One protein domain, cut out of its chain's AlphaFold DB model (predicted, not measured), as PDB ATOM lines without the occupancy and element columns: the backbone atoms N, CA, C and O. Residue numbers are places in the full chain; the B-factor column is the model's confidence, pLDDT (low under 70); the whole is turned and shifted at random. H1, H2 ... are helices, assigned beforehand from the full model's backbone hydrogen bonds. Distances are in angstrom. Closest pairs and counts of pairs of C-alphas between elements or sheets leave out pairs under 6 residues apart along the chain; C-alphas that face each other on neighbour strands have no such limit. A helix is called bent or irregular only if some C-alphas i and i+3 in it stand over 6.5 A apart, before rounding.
ATOM      1  N   PHE A 236     -41.659  42.038  94.612       92.25
ATOM      2  CA  PHE A 236     -40.226  42.332  94.547       92.25
ATOM      3  C   PHE A 236     -39.686  42.973  95.830       92.25
ATOM      4  O   PHE A 236     -38.648  42.549  96.339       92.25
ATOM      5  N   GLU A 237     -40.378  43.980  96.371       92.62
ATOM      6  CA  GLU A 237     -39.933  44.698  97.574       92.62
ATOM      7  C   GLU A 237     -39.971  43.814  98.828       92.62
ATOM      8  O   GLU A 237     -39.039  43.839  99.638       92.62
ATOM      9  N   GLU A 238     -41.006  42.981  98.969       89.56
ATOM     10  CA  GLU A 238     -41.083  42.020 100.070       89.56
ATOM     11  C   GLU A 238     -39.922  41.023  99.976       89.56
ATOM     12  O   GLU A 238     -39.158  40.865 100.933       89.56
ATOM     13  N   MET A 239     -39.717  40.425  98.799       88.38
ATOM     14  CA  MET A 239     -38.666  39.433  98.569       88.38
ATOM     15  C   MET A 239     -37.260  40.016  98.714       88.38
ATOM     16  O   MET A 239     -36.373  39.349  99.258       88.38
ATOM     17  N   LEU A 240     -37.052  41.271  98.304       89.88
ATOM     18  CA  LEU A 240     -35.806  42.011  98.512       89.88
ATOM     19  C   LEU A 240     -35.450  42.109 100.001       89.88
ATOM     20  O   LEU A 240     -34.282  41.976 100.369       89.88
ATOM     21  N   SER A 241     -36.449  42.329 100.857       86.69
ATOM     22  CA  SER A 241     -36.245  42.493 102.297       86.69
ATOM     23  C   SER A 241     -36.117  41.165 103.052       86.69
ATOM     24  O   SER A 241     -35.277  41.055 103.949       86.69
ATOM     25  N   ARG A 242     -36.922  40.164 102.680       84.06
ATOM     26  CA  ARG A 242     -37.100  38.910 103.422       84.06
ATOM     27  C   ARG A 242     -36.167  37.790 102.963       84.06
ATOM     28  O   ARG A 242     -35.681  37.034 103.802       84.06
ATOM     29  N   SER A 243     -35.925  37.686 101.657       85.38
ATOM     30  CA  SER A 243     -35.383  36.462 101.045       85.38
ATOM     31  C   SER A 243     -34.097  36.689 100.248       85.38
ATOM     32  O   SER A 243     -33.279  35.774 100.134       85.38
ATOM     33  N   MET A 244     -33.879  37.886  99.690       88.75
ATOM     34  CA  MET A 244     -32.675  38.140  98.899       88.75
ATOM     35  C   MET A 244     -31.410  38.119  99.769       88.75
ATOM     36  O   MET A 244     -31.354  38.777 100.813       88.75
ATOM     37  N   PRO A 245     -30.344  37.425  99.329       91.00
ATOM     38  CA  PRO A 245     -29.101  37.392 100.075       91.00
ATOM     39  C   PRO A 245     -28.450  38.786 100.108       91.00
ATOM     40  O   PRO A 245     -28.603  39.566  99.158       91.00
ATOM     41  N   PRO A 246     -27.631  39.079 101.136       91.44
ATOM     42  CA  PRO A 246     -26.912  40.345 101.293       91.44
ATOM     43  C   PRO A 246     -26.228  40.877 100.032       91.44
ATOM     44  O   PRO A 246     -26.254  42.077  99.770       91.44
ATOM     45  N   CYS A 247     -25.618  39.993  99.235       91.50
ATOM     46  CA  CYS A 247     -24.916  40.371  98.012       91.50
ATOM     47  C   CYS A 247     -25.839  40.931  96.925       91.50
ATOM     48  O   CYS A 247     -25.422  41.826  96.200       91.50
ATOM     49  N   MET A 248     -27.076  40.442  96.820       93.94
ATOM     50  CA  MET A 248     -28.046  40.910  95.826       93.94
ATOM     51  C   MET A 248     -28.836  42.102  96.355       93.94
ATOM     52  O   MET A 248     -28.976  43.103  95.654       93.94
ATOM     53  N   ARG A 249     -29.245  42.053  97.630       93.62
ATOM     54  CA  ARG A 249     -29.939  43.158  98.301       93.62
ATOM     55  C   ARG A 249     -29.125  44.452  98.265       93.62
ATOM     56  O   ARG A 249     -29.640  45.502  97.885       93.62
ATOM     57  N   ARG A 250     -27.825  44.361  98.562       92.69
ATOM     58  CA  ARG A 250     -26.899  45.500  98.518       92.69
ATOM     59  C   ARG A 250     -26.819  46.149  97.136       92.69
ATOM     60  O   ARG A 250     -26.704  47.367  97.068       92.69
ATOM     61  N   LEU A 251     -26.879  45.380  96.045       94.19
ATOM     62  CA  LEU A 251     -26.824  45.944  94.690       94.19
ATOM     63  C   LEU A 251     -28.014  46.856  94.418       94.19
ATOM     64  O   LEU A 251     -27.832  47.989  93.976       94.19
ATOM     65  N   VAL A 252     -29.211  46.369  94.738       94.50
ATOM     66  CA  VAL A 252     -30.460  47.108  94.542       94.50
ATOM     67  C   VAL A 252     -30.500  48.347  95.438       94.50
ATOM     68  O   VAL A 252     -30.756  49.450  94.959       94.50
ATOM     69  N   GLU A 253     -30.185  48.200  96.727       93.38
ATOM     70  CA  GLU A 253     -30.190  49.322  97.674       93.38
ATOM     71  C   GLU A 253     -29.180  50.409  97.280       93.38
ATOM     72  O   GLU A 253     -29.536  51.586  97.223       93.38
ATOM     73  N   ARG A 254     -27.941  50.039  96.924       91.88
ATOM     74  CA  ARG A 254     -26.906  51.011  96.534       91.88
ATOM     75  C   ARG A 254     -27.230  51.726  95.227       91.88
ATOM     76  O   ARG A 254     -26.967  52.923  95.127       91.88
ATOM     77  N   GLN A 255     -27.817  51.028  94.255       92.25
ATOM     78  CA  GLN A 255     -28.308  51.643  93.019       92.25
ATOM     79  C   GLN A 255     -29.358  52.723  93.315       92.25
ATOM     80  O   GLN A 255     -29.278  53.839  92.794       92.25
ATOM     81  N   ARG A 256     -30.320  52.408  94.189       92.50
ATOM     82  CA  ARG A 256     -31.403  53.322  94.574       92.50
ATOM     83  C   ARG A 256     -30.899  54.514  95.386       92.50
ATOM     84  O   ARG A 256     -31.281  55.643  95.094       92.50
ATOM     85  N   GLU A 257     -30.018  54.279  96.355       91.31
ATOM     86  CA  GLU A 257     -29.415  55.321  97.198       91.31
ATOM     87  C   GLU A 257     -28.576  56.309  96.398       91.31
ATOM     88  O   GLU A 257     -28.730  57.519  96.547       91.31
ATOM     89  N   ALA A 258     -27.691  55.796  95.541       88.81
ATOM     90  CA  ALA A 258     -26.805  56.636  94.751       88.81
ATOM     91  C   ALA A 258     -27.541  57.352  93.609       88.81
ATOM     92  O   ALA A 258     -26.972  58.266  93.017       88.81
ATOM     93  N   ARG A 259     -28.771  56.924  93.268       88.31
ATOM     94  CA  ARG A 259     -29.490  57.315  92.041       88.31
ATOM     95  C   ARG A 259     -28.592  57.199  90.806       88.31
ATOM     96  O   ARG A 259     -28.555  58.075  89.942       88.31
ATOM     97  N   LYS A 260     -27.808  56.120  90.766       89.44
ATOM     98  CA  LYS A 260     -26.856  55.804  89.701       89.44
ATOM     99  C   LYS A 260     -27.013  54.359  89.293       89.44
ATOM    100  O   LYS A 260     -27.203  53.487  90.135       89.44
ATOM    101  N   HIS A 261     -26.912  54.109  87.996       90.06
ATOM    102  CA  HIS A 261     -27.068  52.769  87.460       90.06
ATOM    103  C   HIS A 261     -25.913  51.845  87.875       90.06
ATOM    104  O   HIS A 261     -24.761  52.268  87.997       90.06
ATOM    105  N   LEU A 262     -26.198  50.550  88.039       92.06
ATOM    106  CA  LEU A 262     -25.148  49.556  88.276       92.06
ATOM    107  C   LEU A 262     -24.213  49.473  87.068       92.06
ATOM    108  O   LEU A 262     -24.676  49.348  85.932       92.06
ATOM    109  N   LYS A 263     -22.894  49.466  87.304       91.12
ATOM    110  CA  LYS A 263     -21.895  49.181  86.259       91.12
ATOM    111  C   LYS A 263     -21.961  47.707  85.819       91.12
ATOM    112  O   LYS A 263     -22.669  46.893  86.407       91.12
ATOM    113  N   HIS A 264     -21.207  47.359  84.774       90.31
ATOM    114  CA  HIS A 264     -21.277  46.051  84.110       90.31
ATOM    115  C   HIS A 264     -21.195  44.847  85.072       90.31
ATOM    116  O   HIS A 264     -22.062  43.980  85.011       90.31
ATOM    117  N   ALA A 265     -20.227  44.822  85.996       89.56
ATOM    118  CA  ALA A 265     -20.051  43.712  86.941       89.56
ATOM    119  C   ALA A 265     -21.269  43.500  87.863       89.56
ATOM    120  O   ALA A 265     -21.730  42.372  88.024       89.56
ATOM    121  N   GLY A 266     -21.841  44.583  88.402       92.31
ATOM    122  CA  GLY A 266     -23.051  44.519  89.229       92.31
ATOM    123  C   GLY A 266     -24.265  44.015  88.446       92.31
ATOM    124  O   GLY A 266     -25.010  43.168  88.935       92.31
ATOM    125  N   ARG A 267     -24.425  44.451  87.186       92.75
ATOM    126  CA  ARG A 267     -25.493  43.946  86.301       92.75
ATOM    127  C   ARG A 267     -25.319  42.464  85.976       92.75
ATOM    128  O   ARG A 267     -26.299  41.726  85.996       92.75
ATOM    129  N   LEU A 268     -24.086  42.021  85.723       90.31
ATOM    130  CA  LEU A 268     -23.764  40.622  85.425       90.31
ATOM    131  C   LEU A 268     -23.981  39.695  86.634       90.31
ATOM    132  O   LEU A 268     -24.251  38.510  86.460       90.31
ATOM    133  N   GLN A 269     -23.893  40.231  87.852       92.56
ATOM    134  CA  GLN A 269     -24.227  39.517  89.081       92.56
ATOM    135  C   GLN A 269     -25.742  39.456  89.327       92.56
ATOM    136  O   GLN A 269     -26.262  38.376  89.605       92.56
ATOM    137  N   LEU A 270     -26.446  40.587  89.215       94.38
ATOM    138  CA  LEU A 270     -27.862  40.682  89.586       94.38
ATOM    139  C   LEU A 270     -28.805  40.088  88.531       94.38
ATOM    140  O   LEU A 270     -29.754  39.389  88.870       94.38
ATOM    141  N   ARG A 271     -28.559  40.337  87.239       93.69
ATOM    142  CA  ARG A 271     -29.500  39.970  86.166       93.69
ATOM    143  C   ARG A 271     -29.743  38.454  86.071       93.69
ATOM    144  O   ARG A 271     -30.909  38.060  86.063       93.69
ATOM    145  N   PRO A 272     -28.712  37.587  86.050       89.50
ATOM    146  CA  PRO A 272     -28.936  36.142  86.001       89.50
ATOM    147  C   PRO A 272     -29.527  35.592  87.308       89.50
ATOM    148  O   PRO A 272     -30.177  34.552  87.284       89.50
ATOM    149  N   PHE A 273     -29.319  36.284  88.436       92.00
ATOM    150  CA  PHE A 273     -29.930  35.930  89.717       92.00
ATOM    151  C   PHE A 273     -31.446  36.151  89.694       92.00
ATOM    152  O   PHE A 273     -32.181  35.222  90.006       92.00
ATOM    153  N   LEU A 274     -31.918  37.318  89.237       92.00
ATOM    154  CA  LEU A 274     -33.357  37.591  89.129       92.00
ATOM    155  C   LEU A 274     -34.058  36.573  88.219       92.00
ATOM    156  O   LEU A 274     -35.085  36.017  88.594       92.00
ATOM    157  N   LYS A 275     -33.447  36.243  87.074       89.56
ATOM    158  CA  LYS A 275     -33.923  35.165  86.192       89.56
ATOM    159  C   LYS A 275     -34.034  33.825  86.935       89.56
ATOM    160  O   LYS A 275     -35.032  33.130  86.787       89.56
ATOM    161  N   ALA A 276     -33.021  33.451  87.719       85.38
ATOM    162  CA  ALA A 276     -33.020  32.195  88.470       85.38
ATOM    163  C   ALA A 276     -34.068  32.157  89.599       85.38
ATOM    164  O   ALA A 276     -34.516  31.076  89.961       85.38
ATOM    165  N   CYS A 277     -34.495  33.315  90.115       86.31
ATOM    166  CA  CYS A 277     -35.615  33.441  91.055       86.31
ATOM    167  C   CYS A 277     -37.003  33.325  90.392       86.31
ATOM    168  O   CYS A 277     -38.014  33.538  91.056       86.31
ATOM    169  N   GLY A 278     -37.066  33.027  89.090       85.88
ATOM    170  CA  GLY A 278     -38.320  32.916  88.345       85.88
ATOM    171  C   GLY A 278     -38.852  34.244  87.807       85.88
ATOM    172  O   GLY A 278     -39.979  34.285  87.334       85.88
ATOM    173  N   PHE A 279     -38.063  35.325  87.843       90.69
ATOM    174  CA  PHE A 279     -38.513  36.624  87.342       90.69
ATOM    175  C   PHE A 279     -38.728  36.576  85.830       90.69
ATOM    176  O   PHE A 279     -37.778  36.321  85.073       90.69
ATOM    177  N   SER A 280     -39.963  36.824  85.395       91.31
ATOM    178  CA  SER A 280     -40.351  36.742  83.988       91.31
ATOM    179  C   SER A 280     -39.556  37.734  83.129       91.31
ATOM    180  O   SER A 280     -39.007  38.724  83.617       91.31
ATOM    181  N   PHE A 281     -39.452  37.472  81.824       91.69
ATOM    182  CA  PHE A 281     -38.730  38.377  80.925       91.69
ATOM    183  C   PHE A 281     -39.366  39.777  80.884       91.69
ATOM    184  O   PHE A 281     -38.645  40.771  80.916       91.69
ATOM    185  N   GLU A 282     -40.696  39.854  80.825       93.12
ATOM    186  CA  GLU A 282     -41.443  41.115  80.724       93.12
ATOM    187  C   GLU A 282     -41.322  41.946  82.005       93.12
ATOM    188  O   GLU A 282     -41.030  43.147  81.947       93.12
ATOM    189  N   ASP A 283     -41.426  41.287  83.162       93.94
ATOM    190  CA  ASP A 283     -41.207  41.917  84.465       93.94
ATOM    191  C   ASP A 283     -39.763  42.396  84.614       93.94
ATOM    192  O   ASP A 283     -39.513  43.507  85.078       93.94
ATOM    193  N   SER A 284     -38.800  41.592  84.158       93.44
ATOM    194  CA  SER A 284     -37.378  41.933  84.187       93.44
ATOM    195  C   SER A 284     -37.068  43.169  83.357       93.44
ATOM    196  O   SER A 284     -36.390  44.073  83.844       93.44
ATOM    197  N   VAL A 285     -37.597  43.261  82.135       94.25
ATOM    198  CA  VAL A 285     -37.436  44.456  81.292       94.25
ATOM    199  C   VAL A 285     -38.050  45.678  81.974       94.25
ATOM    200  O   VAL A 285     -37.385  46.709  82.073       94.25
ATOM    201  N   SER A 286     -39.274  45.555  82.488       94.25
ATOM    202  CA  SER A 286     -39.984  46.649  83.161       94.25
ATOM    203  C   SER A 286     -39.237  47.139  84.404       94.25
ATOM    204  O   SER A 286     -39.009  48.340  84.564       94.25
ATOM    205  N   TRP A 287     -38.764  46.211  85.238       95.25
ATOM    206  CA  TRP A 287     -37.996  46.507  86.443       95.25
ATOM    207  C   TRP A 287     -36.642  47.139  86.125       95.25
ATOM    208  O   TRP A 287     -36.301  48.185  86.674       95.25
ATOM    209  N   TRP A 288     -35.867  46.557  85.201       94.44
ATOM    210  CA  TRP A 288     -34.567  47.116  84.814       94.44
ATOM    211  C   TRP A 288     -34.717  48.500  84.181       94.44
ATOM    212  O   TRP A 288     -33.872  49.362  84.425       94.44
ATOM    213  N   LYS A 289     -35.791  48.739  83.418       93.56
ATOM    214  CA  LYS A 289     -36.113  50.061  82.873       93.56
ATOM    215  C   LYS A 289     -36.408  51.053  83.993       93.56
ATOM    216  O   LYS A 289     -35.809  52.124  84.015       93.56
ATOM    217  N   GLN A 290     -37.252  50.686  84.958       92.69
ATOM    218  CA  GLN A 290     -37.556  51.529  86.115       92.69
ATOM    219  C   GLN A 290     -36.300  51.852  86.937       92.69
ATOM    220  O   GLN A 290     -36.075  53.003  87.296       92.69
ATOM    221  N   GLU A 291     -35.466  50.853  87.225       92.75
ATOM    222  CA  GLU A 291     -34.319  51.004  88.117       92.75
ATOM    223  C   GLU A 291     -33.121  51.700  87.458       92.75
ATOM    224  O   GLU A 291     -32.435  52.481  88.121       92.75
ATOM    225  N   LEU A 292     -32.837  51.453  86.172       91.38
ATOM    226  CA  LEU A 292     -31.732  52.126  85.471       91.38
ATOM    227  C   LEU A 292     -32.075  53.577  85.125       91.38
ATOM    228  O   LEU A 292     -31.196  54.429  85.232       91.38
ATOM    229  N   CYS A 293     -33.336  53.877  84.799       91.62
ATOM    230  CA  CYS A 293     -33.796  55.246  84.541       91.62
ATOM    231  C   CYS A 293     -33.912  56.108  85.813       91.62
ATOM    232  O   CYS A 293     -34.198  57.299  85.721       91.62
ATOM    233  N   ARG A 294     -33.660  55.553  87.012       89.31
ATOM    234  CA  ARG A 294     -33.421  56.378  88.212       89.31
ATOM    235  C   ARG A 294     -32.145  57.213  88.084       89.31
ATOM    236  O   ARG A 294     -32.014  58.219  88.778       89.31
ATOM    237  N   ASP A 295     -31.200  56.779  87.248       90.56
ATOM    238  CA  ASP A 295     -30.036  57.581  86.897       90.56
ATOM    239  C   ASP A 295     -30.437  58.640  85.865       90.56
ATOM    240  O   ASP A 295     -30.836  58.273  84.760       90.56
ATOM    241  N   PRO A 296     -30.266  59.943  86.156       88.94
ATOM    242  CA  PRO A 296     -30.638  61.017  85.230       88.94
ATOM    243  C   PRO A 296     -29.864  60.986  83.903       88.94
ATOM    244  O   PRO A 296     -30.176  61.737  82.986       88.94
ATOM    245  N   THR A 297     -28.825  60.155  83.783       89.25
ATOM    246  CA  THR A 297     -28.071  59.986  82.533       89.25
ATOM    247  C   THR A 297     -28.728  59.015  81.544       89.25
ATOM    248  O   THR A 297     -28.410  59.060  80.346       89.25
ATOM    249  N   ILE A 298     -29.643  58.154  82.013       89.38
ATOM    250  CA  ILE A 298     -30.284  57.095  81.226       89.38
ATOM    251  C   ILE A 298     -31.768  57.409  81.043       89.38
ATOM    252  O   ILE A 298     -32.575  57.246  81.950       89.38
ATOM    253  N   ASP A 299     -32.129  57.778  79.818       91.19
ATOM    254  CA  ASP A 299     -33.522  57.935  79.401       91.19
ATOM    255  C   ASP A 299     -34.089  56.608  78.887       91.19
ATOM    256  O   ASP A 299     -33.342  55.717  78.467       91.19
ATOM    257  N   ALA A 300     -35.419  56.504  78.800       89.06
ATOM    258  CA  ALA A 300     -36.098  55.315  78.280       89.06
ATOM    259  C   ALA A 300     -35.574  54.884  76.893       89.06
ATOM    260  O   ALA A 300     -35.330  53.703  76.666       89.06
ATOM    261  N   GLN A 301     -35.297  55.842  76.001       90.19
ATOM    262  CA  GLN A 301     -34.736  55.553  74.675       90.19
ATOM    263  C   GLN A 301     -33.299  55.011  74.734       90.19
ATOM    264  O   GLN A 301     -32.922  54.159  73.929       90.19
ATOM    265  N   LYS A 302     -32.476  55.494  75.676       90.81
ATOM    266  CA  LYS A 302     -31.110  54.979  75.881       90.81
ATOM    267  C   LYS A 302     -31.142  53.587  76.497       90.81
ATOM    268  O   LYS A 302     -30.305  52.761  76.140       90.81
ATOM    269  N   PHE A 303     -32.101  53.321  77.388       92.00
ATOM    270  CA  PHE A 303     -32.331  51.987  77.933       92.00
ATOM    271  C   PHE A 303     -32.613  50.977  76.813       92.00
ATOM    272  O   PHE A 303     -31.890  49.985  76.685       92.00
ATOM    273  N   ASP A 304     -33.597  51.282  75.962       91.06
ATOM    274  CA  ASP A 304     -34.030  50.385  74.886       91.06
ATOM    275  C   ASP A 304     -32.882  50.105  73.890       91.06
ATOM    276  O   ASP A 304     -32.706  48.971  73.448       91.06
ATOM    277  N   LYS A 305     -32.031  51.102  73.598       91.31
ATOM    278  CA  LYS A 305     -30.865  50.937  72.708       91.31
ATOM    279  C   LYS A 305     -29.705  50.161  73.336       91.31
ATOM    280  O   LYS A 305     -29.136  49.289  72.686       91.31
ATOM    281  N   ASN A 306     -29.326  50.486  74.574       88.94
ATOM    282  CA  ASN A 306     -28.047  50.040  75.143       88.94
ATOM    283  C   ASN A 306     -28.166  48.836  76.087       88.94
ATOM    284  O   ASN A 306     -27.163  48.174  76.345       88.94
ATOM    285  N   TYR A 307     -29.353  48.561  76.637       90.12
ATOM    286  CA  TYR A 307     -29.522  47.572  77.711       90.12
ATOM    287  C   TYR A 307     -30.531  46.468  77.381       90.12
ATOM    288  O   TYR A 307     -30.443  45.395  77.976       90.12
ATOM    289  N   MET A 308     -31.439  46.676  76.422       90.31
ATOM    290  CA  MET A 308     -32.432  45.664  76.033       90.31
ATOM    291  C   MET A 308     -31.774  44.375  75.519       90.31
ATOM    292  O   MET A 308     -32.086  43.286  75.999       90.31
ATOM    293  N   TYR A 309     -30.789  44.507  74.620       89.31
ATOM    294  CA  TYR A 309     -30.039  43.375  74.057       89.31
ATOM    295  C   TYR A 309     -29.419  42.483  75.142       89.31
ATOM    296  O   TYR A 309     -29.473  41.255  75.102       89.31
ATOM    297  N   ASP A 310     -28.866  43.132  76.157       88.31
ATOM    298  CA  ASP A 310     -28.218  42.547  77.322       88.31
ATOM    299  C   ASP A 310     -29.174  41.669  78.158       88.31
ATOM    300  O   ASP A 310     -28.770  40.646  78.727       88.31
ATOM    301  N   ILE A 311     -30.447  42.073  78.246       90.69
ATOM    302  CA  ILE A 311     -31.515  41.341  78.940       90.69
ATOM    303  C   ILE A 311     -31.994  40.176  78.069       90.69
ATOM    304  O   ILE A 311     -32.057  39.046  78.547       90.69
ATOM    305  N   GLU A 312     -32.239  40.406  76.779       89.88
ATOM    306  CA  GLU A 312     -32.611  39.350  75.824       89.88
ATOM    307  C   GLU A 312     -31.575  38.220  75.784       89.88
ATOM    308  O   GLU A 312     -31.934  37.040  75.820       89.88
ATOM    309  N   HIS A 313     -30.288  38.572  75.789       86.44
ATOM    310  CA  HIS A 313     -29.193  37.610  75.850       86.44
ATOM    311  C   HIS A 313     -29.192  36.817  77.169       86.44
ATOM    312  O   HIS A 313     -29.029  35.596  77.165       86.44
ATOM    313  N   ALA A 314     -29.430  37.467  78.313       85.06
ATOM    314  CA  ALA A 314     -29.483  36.781  79.608       85.06
ATOM    315  C   ALA A 314     -30.615  35.739  79.693       85.06
ATOM    316  O   ALA A 314     -30.432  34.659  80.269       85.06
ATOM    317  N   TYR A 315     -31.760  36.021  79.071       86.62
ATOM    318  CA  TYR A 315     -32.895  35.098  78.992       86.62
ATOM    319  C   TYR A 315     -32.782  34.072  77.855       86.62
ATOM    320  O   TYR A 315     -33.623  33.187  77.766       86.62
ATOM    321  N   GLY A 316     -31.734  34.137  77.026       83.88
ATOM    322  CA  GLY A 316     -31.528  33.191  75.928       83.88
ATOM    323  C   GLY A 316     -32.432  33.436  74.717       83.88
ATOM    324  O   GLY A 316     -32.588  32.536  73.904       83.88
ATOM    325  N   LYS A 317     -33.006  34.641  74.578       81.25
ATOM    326  CA  LYS A 317     -33.782  35.049  73.392       81.25
ATOM    327  C   LYS A 317     -32.895  35.486  72.215       81.25
ATOM    328  O   LYS A 317     -33.384  35.627  71.100       81.25
ATOM    329  N   LYS A 318     -31.602  35.728  72.467       75.69
ATOM    330  CA  LYS A 318     -30.568  36.064  71.473       75.69
ATOM    331  C   LYS A 318     -29.263  35.317  71.791       75.69
ATOM    332  O   LYS A 318     -28.983  35.045  72.958       75.69
ATOM    333  N   GLY A 319     -28.452  35.018  70.771       67.12
ATOM    334  CA  GLY A 319     -27.184  34.275  70.893       67.12
ATOM    335  C   GLY A 319     -27.344  32.759  70.697       67.12
ATOM    336  O   GLY A 319     -28.225  32.322  69.969       67.12
ATOM    337  N   HIS A 320     -26.518  31.939  71.362       63.47
ATOM    338  CA  HIS A 320     -26.592  30.462  71.311       63.47
ATOM    339  C   HIS A 320     -27.785  29.856  72.093       63.47
ATOM    340  O   HIS A 320     -27.761  28.676  72.432       63.47
ATOM    341  N   ASN A 321     -28.814  30.647  72.422       62.50
ATOM    342  CA  ASN A 321     -30.047  30.230  73.112       62.50
ATOM    343  C   ASN A 321     -29.879  29.535  74.483       62.50
ATOM    344  O   ASN A 321     -30.817  28.921  74.980       62.50
ATOM    345  N   GLN A 322     -28.715  29.641  75.133       59.88
ATOM    346  CA  GLN A 322     -28.468  29.003  76.440       59.88
ATOM    347  C   GLN A 322     -28.793  29.906  77.644       59.88
ATOM    348  O   GLN A 322     -28.981  29.418  78.756       59.88
ATOM    349  N   GLY A 323     -28.907  31.223  77.433       67.62
ATOM    350  CA  GLY A 323     -29.113  32.200  78.502       67.62
ATOM    351  C   GLY A 323     -27.958  32.258  79.516       67.62
ATOM    352  O   GLY A 323     -27.081  31.401  79.574       67.62
ATOM    353  N   GLN A 324     -27.927  33.305  80.336       76.44
ATOM    354  CA  GLN A 324     -26.909  33.444  81.378       76.44
ATOM    355  C   GLN A 324     -27.299  32.664  82.639       76.44
ATOM    356  O   GLN A 324     -28.466  32.658  83.041       76.44
ATOM    357  N   ASN A 325     -26.296  32.043  83.265       78.19
ATOM    358  CA  ASN A 325     -26.425  31.307  84.520       78.19
ATOM    359  C   ASN A 325     -26.094  32.197  85.724       78.19
ATOM    360  O   ASN A 325     -25.206  33.052  85.655       78.19
ATOM    361  N   CYS A 326     -26.781  31.958  86.843       81.56
ATOM    362  CA  CYS A 326     -26.518  32.638  88.110       81.56
ATOM    363  C   CYS A 326     -25.092  32.361  88.618       81.56
ATOM    364  O   CYS A 326     -24.546  31.265  88.462       81.56
ATOM    365  N   CYS A 327     -24.468  33.371  89.227       78.75
ATOM    366  CA  CYS A 327     -23.147  33.233  89.829       78.75
ATOM    367  C   CYS A 327     -23.255  32.561  91.204       78.75
ATOM    368  O   CYS A 327     -23.891  33.095  92.106       78.75
ATOM    369  N   GLY A 328     -22.570  31.431  91.395       78.25
ATOM    370  CA  GLY A 328     -22.438  30.821  92.721       78.25
ATOM    371  C   GLY A 328     -21.565  31.655  93.671       78.25
ATOM    372  O   GLY A 328     -20.695  32.411  93.228       78.25
ATOM    373  N   CYS A 329     -21.740  31.464  94.982       80.25
ATOM    374  CA  CYS A 329     -20.974  32.173  96.018       80.25
ATOM    375  C   CYS A 329     -19.445  32.151  95.805       80.25
ATOM    376  O   CYS A 329     -18.847  33.220  95.913       80.25
ATOM    377  N   PRO A 330     -18.791  31.024  95.441       77.31
ATOM    378  CA  PRO A 330     -17.344  31.012  95.205       77.31
ATOM    379  C   PRO A 330     -16.908  31.987  94.108       77.31
ATOM    380  O   PRO A 330     -15.910  32.687  94.262       77.31
ATOM    381  N   LYS A 331     -17.696  32.092  93.029       76.62
ATOM    382  CA  LYS A 331     -17.433  33.036  91.941       76.62
ATOM    383  C   LYS A 331     -17.564  34.478  92.427       76.62
ATOM    384  O   LYS A 331     -16.695  35.282  92.124       76.62
ATOM    385  N   LEU A 332     -18.601  34.792  93.209       82.19
ATOM    386  CA  LEU A 332     -18.810  36.137  93.766       82.19
ATOM    387  C   LEU A 332     -17.727  36.549  94.769       82.19
ATOM    388  O   LEU A 332     -17.360  37.718  94.825       82.19
ATOM    389  N   ILE A 333     -17.219  35.597  95.556       81.75
ATOM    390  CA  ILE A 333     -16.121  35.820  96.505       81.75
ATOM    391  C   ILE A 333     -14.799  36.063  95.763       81.75
ATOM    392  O   ILE A 333     -13.990  36.863  96.221       81.75
ATOM    393  N   GLY A 334     -14.589  35.389  94.628       75.31
ATOM    394  CA  GLY A 334     -13.398  35.538  93.791       75.31
ATOM    395  C   GLY A 334     -13.411  36.742  92.844       75.31
ATOM    396  O   GLY A 334     -12.434  36.942  92.125       75.31
ATOM    397  N   LEU A 335     -14.491  37.534  92.804       80.88
ATOM    398  CA  LEU A 335     -14.522  38.754  91.998       80.88
ATOM    399  C   LEU A 335     -13.514  39.781  92.538       80.88
ATOM    400  O   LEU A 335     -13.376  39.915  93.759       80.88
ATOM    401  N   PRO A 336     -12.850  40.546  91.650       82.81
ATOM    402  CA  PRO A 336     -11.962  41.617  92.074       82.81
ATOM    403  C   PRO A 336     -12.719  42.625  92.944       82.81
ATOM    404  O   PRO A 336     -13.936  42.806  92.794       82.81
ATOM    405  N   GLY A 337     -11.982  43.265  93.853       78.88
ATOM    406  CA  GLY A 337     -12.517  44.269  94.766       78.88
ATOM    407  C   GLY A 337     -13.242  45.404  94.043       78.88
ATOM    408  O   GLY A 337     -13.038  45.657  92.853       78.88
ATOM    409  N   GLU A 338     -14.122  46.077  94.773       84.75
ATOM    410  CA  GLU A 338     -14.896  47.187  94.235       84.75
ATOM    411  C   GLU A 338     -13.988  48.371  93.910       84.75
ATOM    412  O   GLU A 338     -13.160  48.792  94.716       84.75
ATOM    413  N   THR A 339     -14.158  48.923  92.713       83.88
ATOM    414  CA  THR A 339     -13.551  50.203  92.336       83.88
ATOM    415  C   THR A 339     -14.539  51.341  92.584       83.88
ATOM    416  O   THR A 339     -15.729  51.114  92.812       83.88
ATOM    417  N   VAL A 340     -14.074  52.589  92.519       78.81
ATOM    418  CA  VAL A 340     -14.911  53.764  92.806       78.81
ATOM    419  C   VAL A 340     -16.183  53.776  91.939       78.81
ATOM    420  O   VAL A 340     -16.151  53.743  90.700       78.81
ATOM    421  N   GLY A 341     -17.334  53.795  92.614       80.00
ATOM    422  CA  GLY A 341     -18.662  53.772  91.997       80.00
ATOM    423  C   GLY A 341     -19.089  52.416  91.420       80.00
ATOM    424  O   GLY A 341     -20.080  52.365  90.695       80.00
ATOM    425  N   GLN A 342     -18.352  51.332  91.673       86.44
ATOM    426  CA  GLN A 342     -18.801  49.963  91.413       86.44
ATOM    427  C   GLN A 342     -19.314  49.322  92.698       86.44
ATOM    428  O   GLN A 342     -18.779  49.559  93.773       86.44
ATOM    429  N   VAL A 343     -20.355  48.504  92.562       90.88
ATOM    430  CA  VAL A 343     -20.878  47.657  93.632       90.88
ATOM    431  C   VAL A 343     -21.120  46.287  93.012       90.88
ATOM    432  O   VAL A 343     -21.845  46.192  92.018       90.88
ATOM    433  N   HIS A 344     -20.471  45.254  93.546       92.38
ATOM    434  CA  HIS A 344     -20.581  43.851  93.120       92.38
ATOM    435  C   HIS A 344     -19.975  42.939  94.193       92.38
ATOM    436  O   HIS A 344     -19.715  43.368  95.307       92.38
ATOM    437  N   GLY A 345     -19.829  41.653  93.897       90.62
ATOM    438  CA  GLY A 345     -19.188  40.679  94.768       90.62
ATOM    439  C   GLY A 345     -19.967  40.311  96.027       90.62
ATOM    440  O   GLY A 345     -21.175  40.532  96.169       90.62
ATOM    441  N   CYS A 346     -19.243  39.651  96.929       90.00
ATOM    442  CA  CYS A 346     -19.739  39.250  98.235       90.00
ATOM    443  C   CYS A 346     -19.459  40.363  99.264       90.00
ATOM    444  O   CYS A 346     -18.282  40.646  99.518       90.00
ATOM    445  N   PRO A 347     -20.487  40.941  99.922       90.44
ATOM    446  CA  PRO A 347     -20.295  42.002 100.912       90.44
ATOM    447  C   PRO A 347     -19.428  41.518 102.070       90.44
ATOM    448  O   PRO A 347     -18.624  42.269 102.603       90.44
ATOM    449  N   PHE A 348     -19.514  40.228 102.391       88.06
ATOM    450  CA  PHE A 348     -18.741  39.633 103.464       88.06
ATOM    451  C   PHE A 348     -17.234  39.521 103.179       88.06
ATOM    452  O   PHE A 348     -16.457  39.341 104.108       88.06
ATOM    453  N   LYS A 349     -16.811  39.608 101.911       85.56
ATOM    454  CA  LYS A 349     -15.388  39.602 101.536       85.56
ATOM    455  C   LYS A 349     -14.869  41.002 101.230       85.56
ATOM    456  O   LYS A 349     -13.711  41.283 101.521       85.56
ATOM    457  N   GLN A 350     -15.689  41.824 100.579       85.12
ATOM    458  CA  GLN A 350     -15.246  43.086  99.990       85.12
ATOM    459  C   GLN A 350     -15.455  44.294 100.902       85.12
ATOM    460  O   GLN A 350     -14.699  45.254 100.791       85.12
ATOM    461  N   MET A 351     -16.452  44.264 101.790       84.44
ATOM    462  CA  MET A 351     -16.678  45.364 102.723       84.44
ATOM    463  C   MET A 351     -15.768  45.246 103.936       84.44
ATOM    464  O   MET A 351     -15.496  44.147 104.427       84.44
TER     465      MET A 351
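Overview. This is residues 236 to 351 of the 383 residues of the protein "Prim2 protein" of Symbiodinium natans (UniProt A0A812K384). Crossed helices pack round H3, which runs through the middle: H2 lies on one side of it, and H4, H5 and H6 group on another. H1 sits outside H2, and the small H7 and H8 lie at the far end with two long links. The printed part has 116 residues and eight named helices, H1 to H8 in chain order, with no named strand; the class is all helix. It is compact, with a radius of gyration of the C-alphas of 13.7 A, and spans 35 by 33 by 29 A.

Along the chain. H3, residues 264 to 276, is 18.7 A long; it is only just irregular, C-alphas 269 and 272 being 6.6 A apart. H2, residues 246 to 258, is 17.6 A long, and H4, residues 281 to 292, 16.1 A. H1 is residues 236 to 242, from C-alpha 236 at (-40.226, 42.332, 94.547); H5 is residues 300 to 306, H6 residues 308 to 314, H7 residues 329 to 333 and H8 residues 347 to 350, with C-alpha 350 at (-15.246, 43.086, 99.990).

Arrangement. Residues 266 to 270 of H3 touch residues 248 to 251 of H2 at a steep tilt of 56 degrees; the closest C-alphas, Met 248 and Leu 270, are 6.2 A apart. H3 and H6 only just touch, with 3 pairs of C-alphas within 8 A, closest at Pro 272 and Ala 314, 6.4 A. Every O i to N i+4 pair is within hydrogen-bond range in H1, H4, H5, H6 and H7, 8 of 9 in H2 and 7 of 9 in H3; H8 is too short for one.

Size, cuts and confidence. The farthest C-alphas, Gln 301 and Lys 349, are 36.7 A apart. The printed part has no cut. The links H6 to H7 and H7 to H8 are long. Residues 319 to 323 have pLDDT under 70.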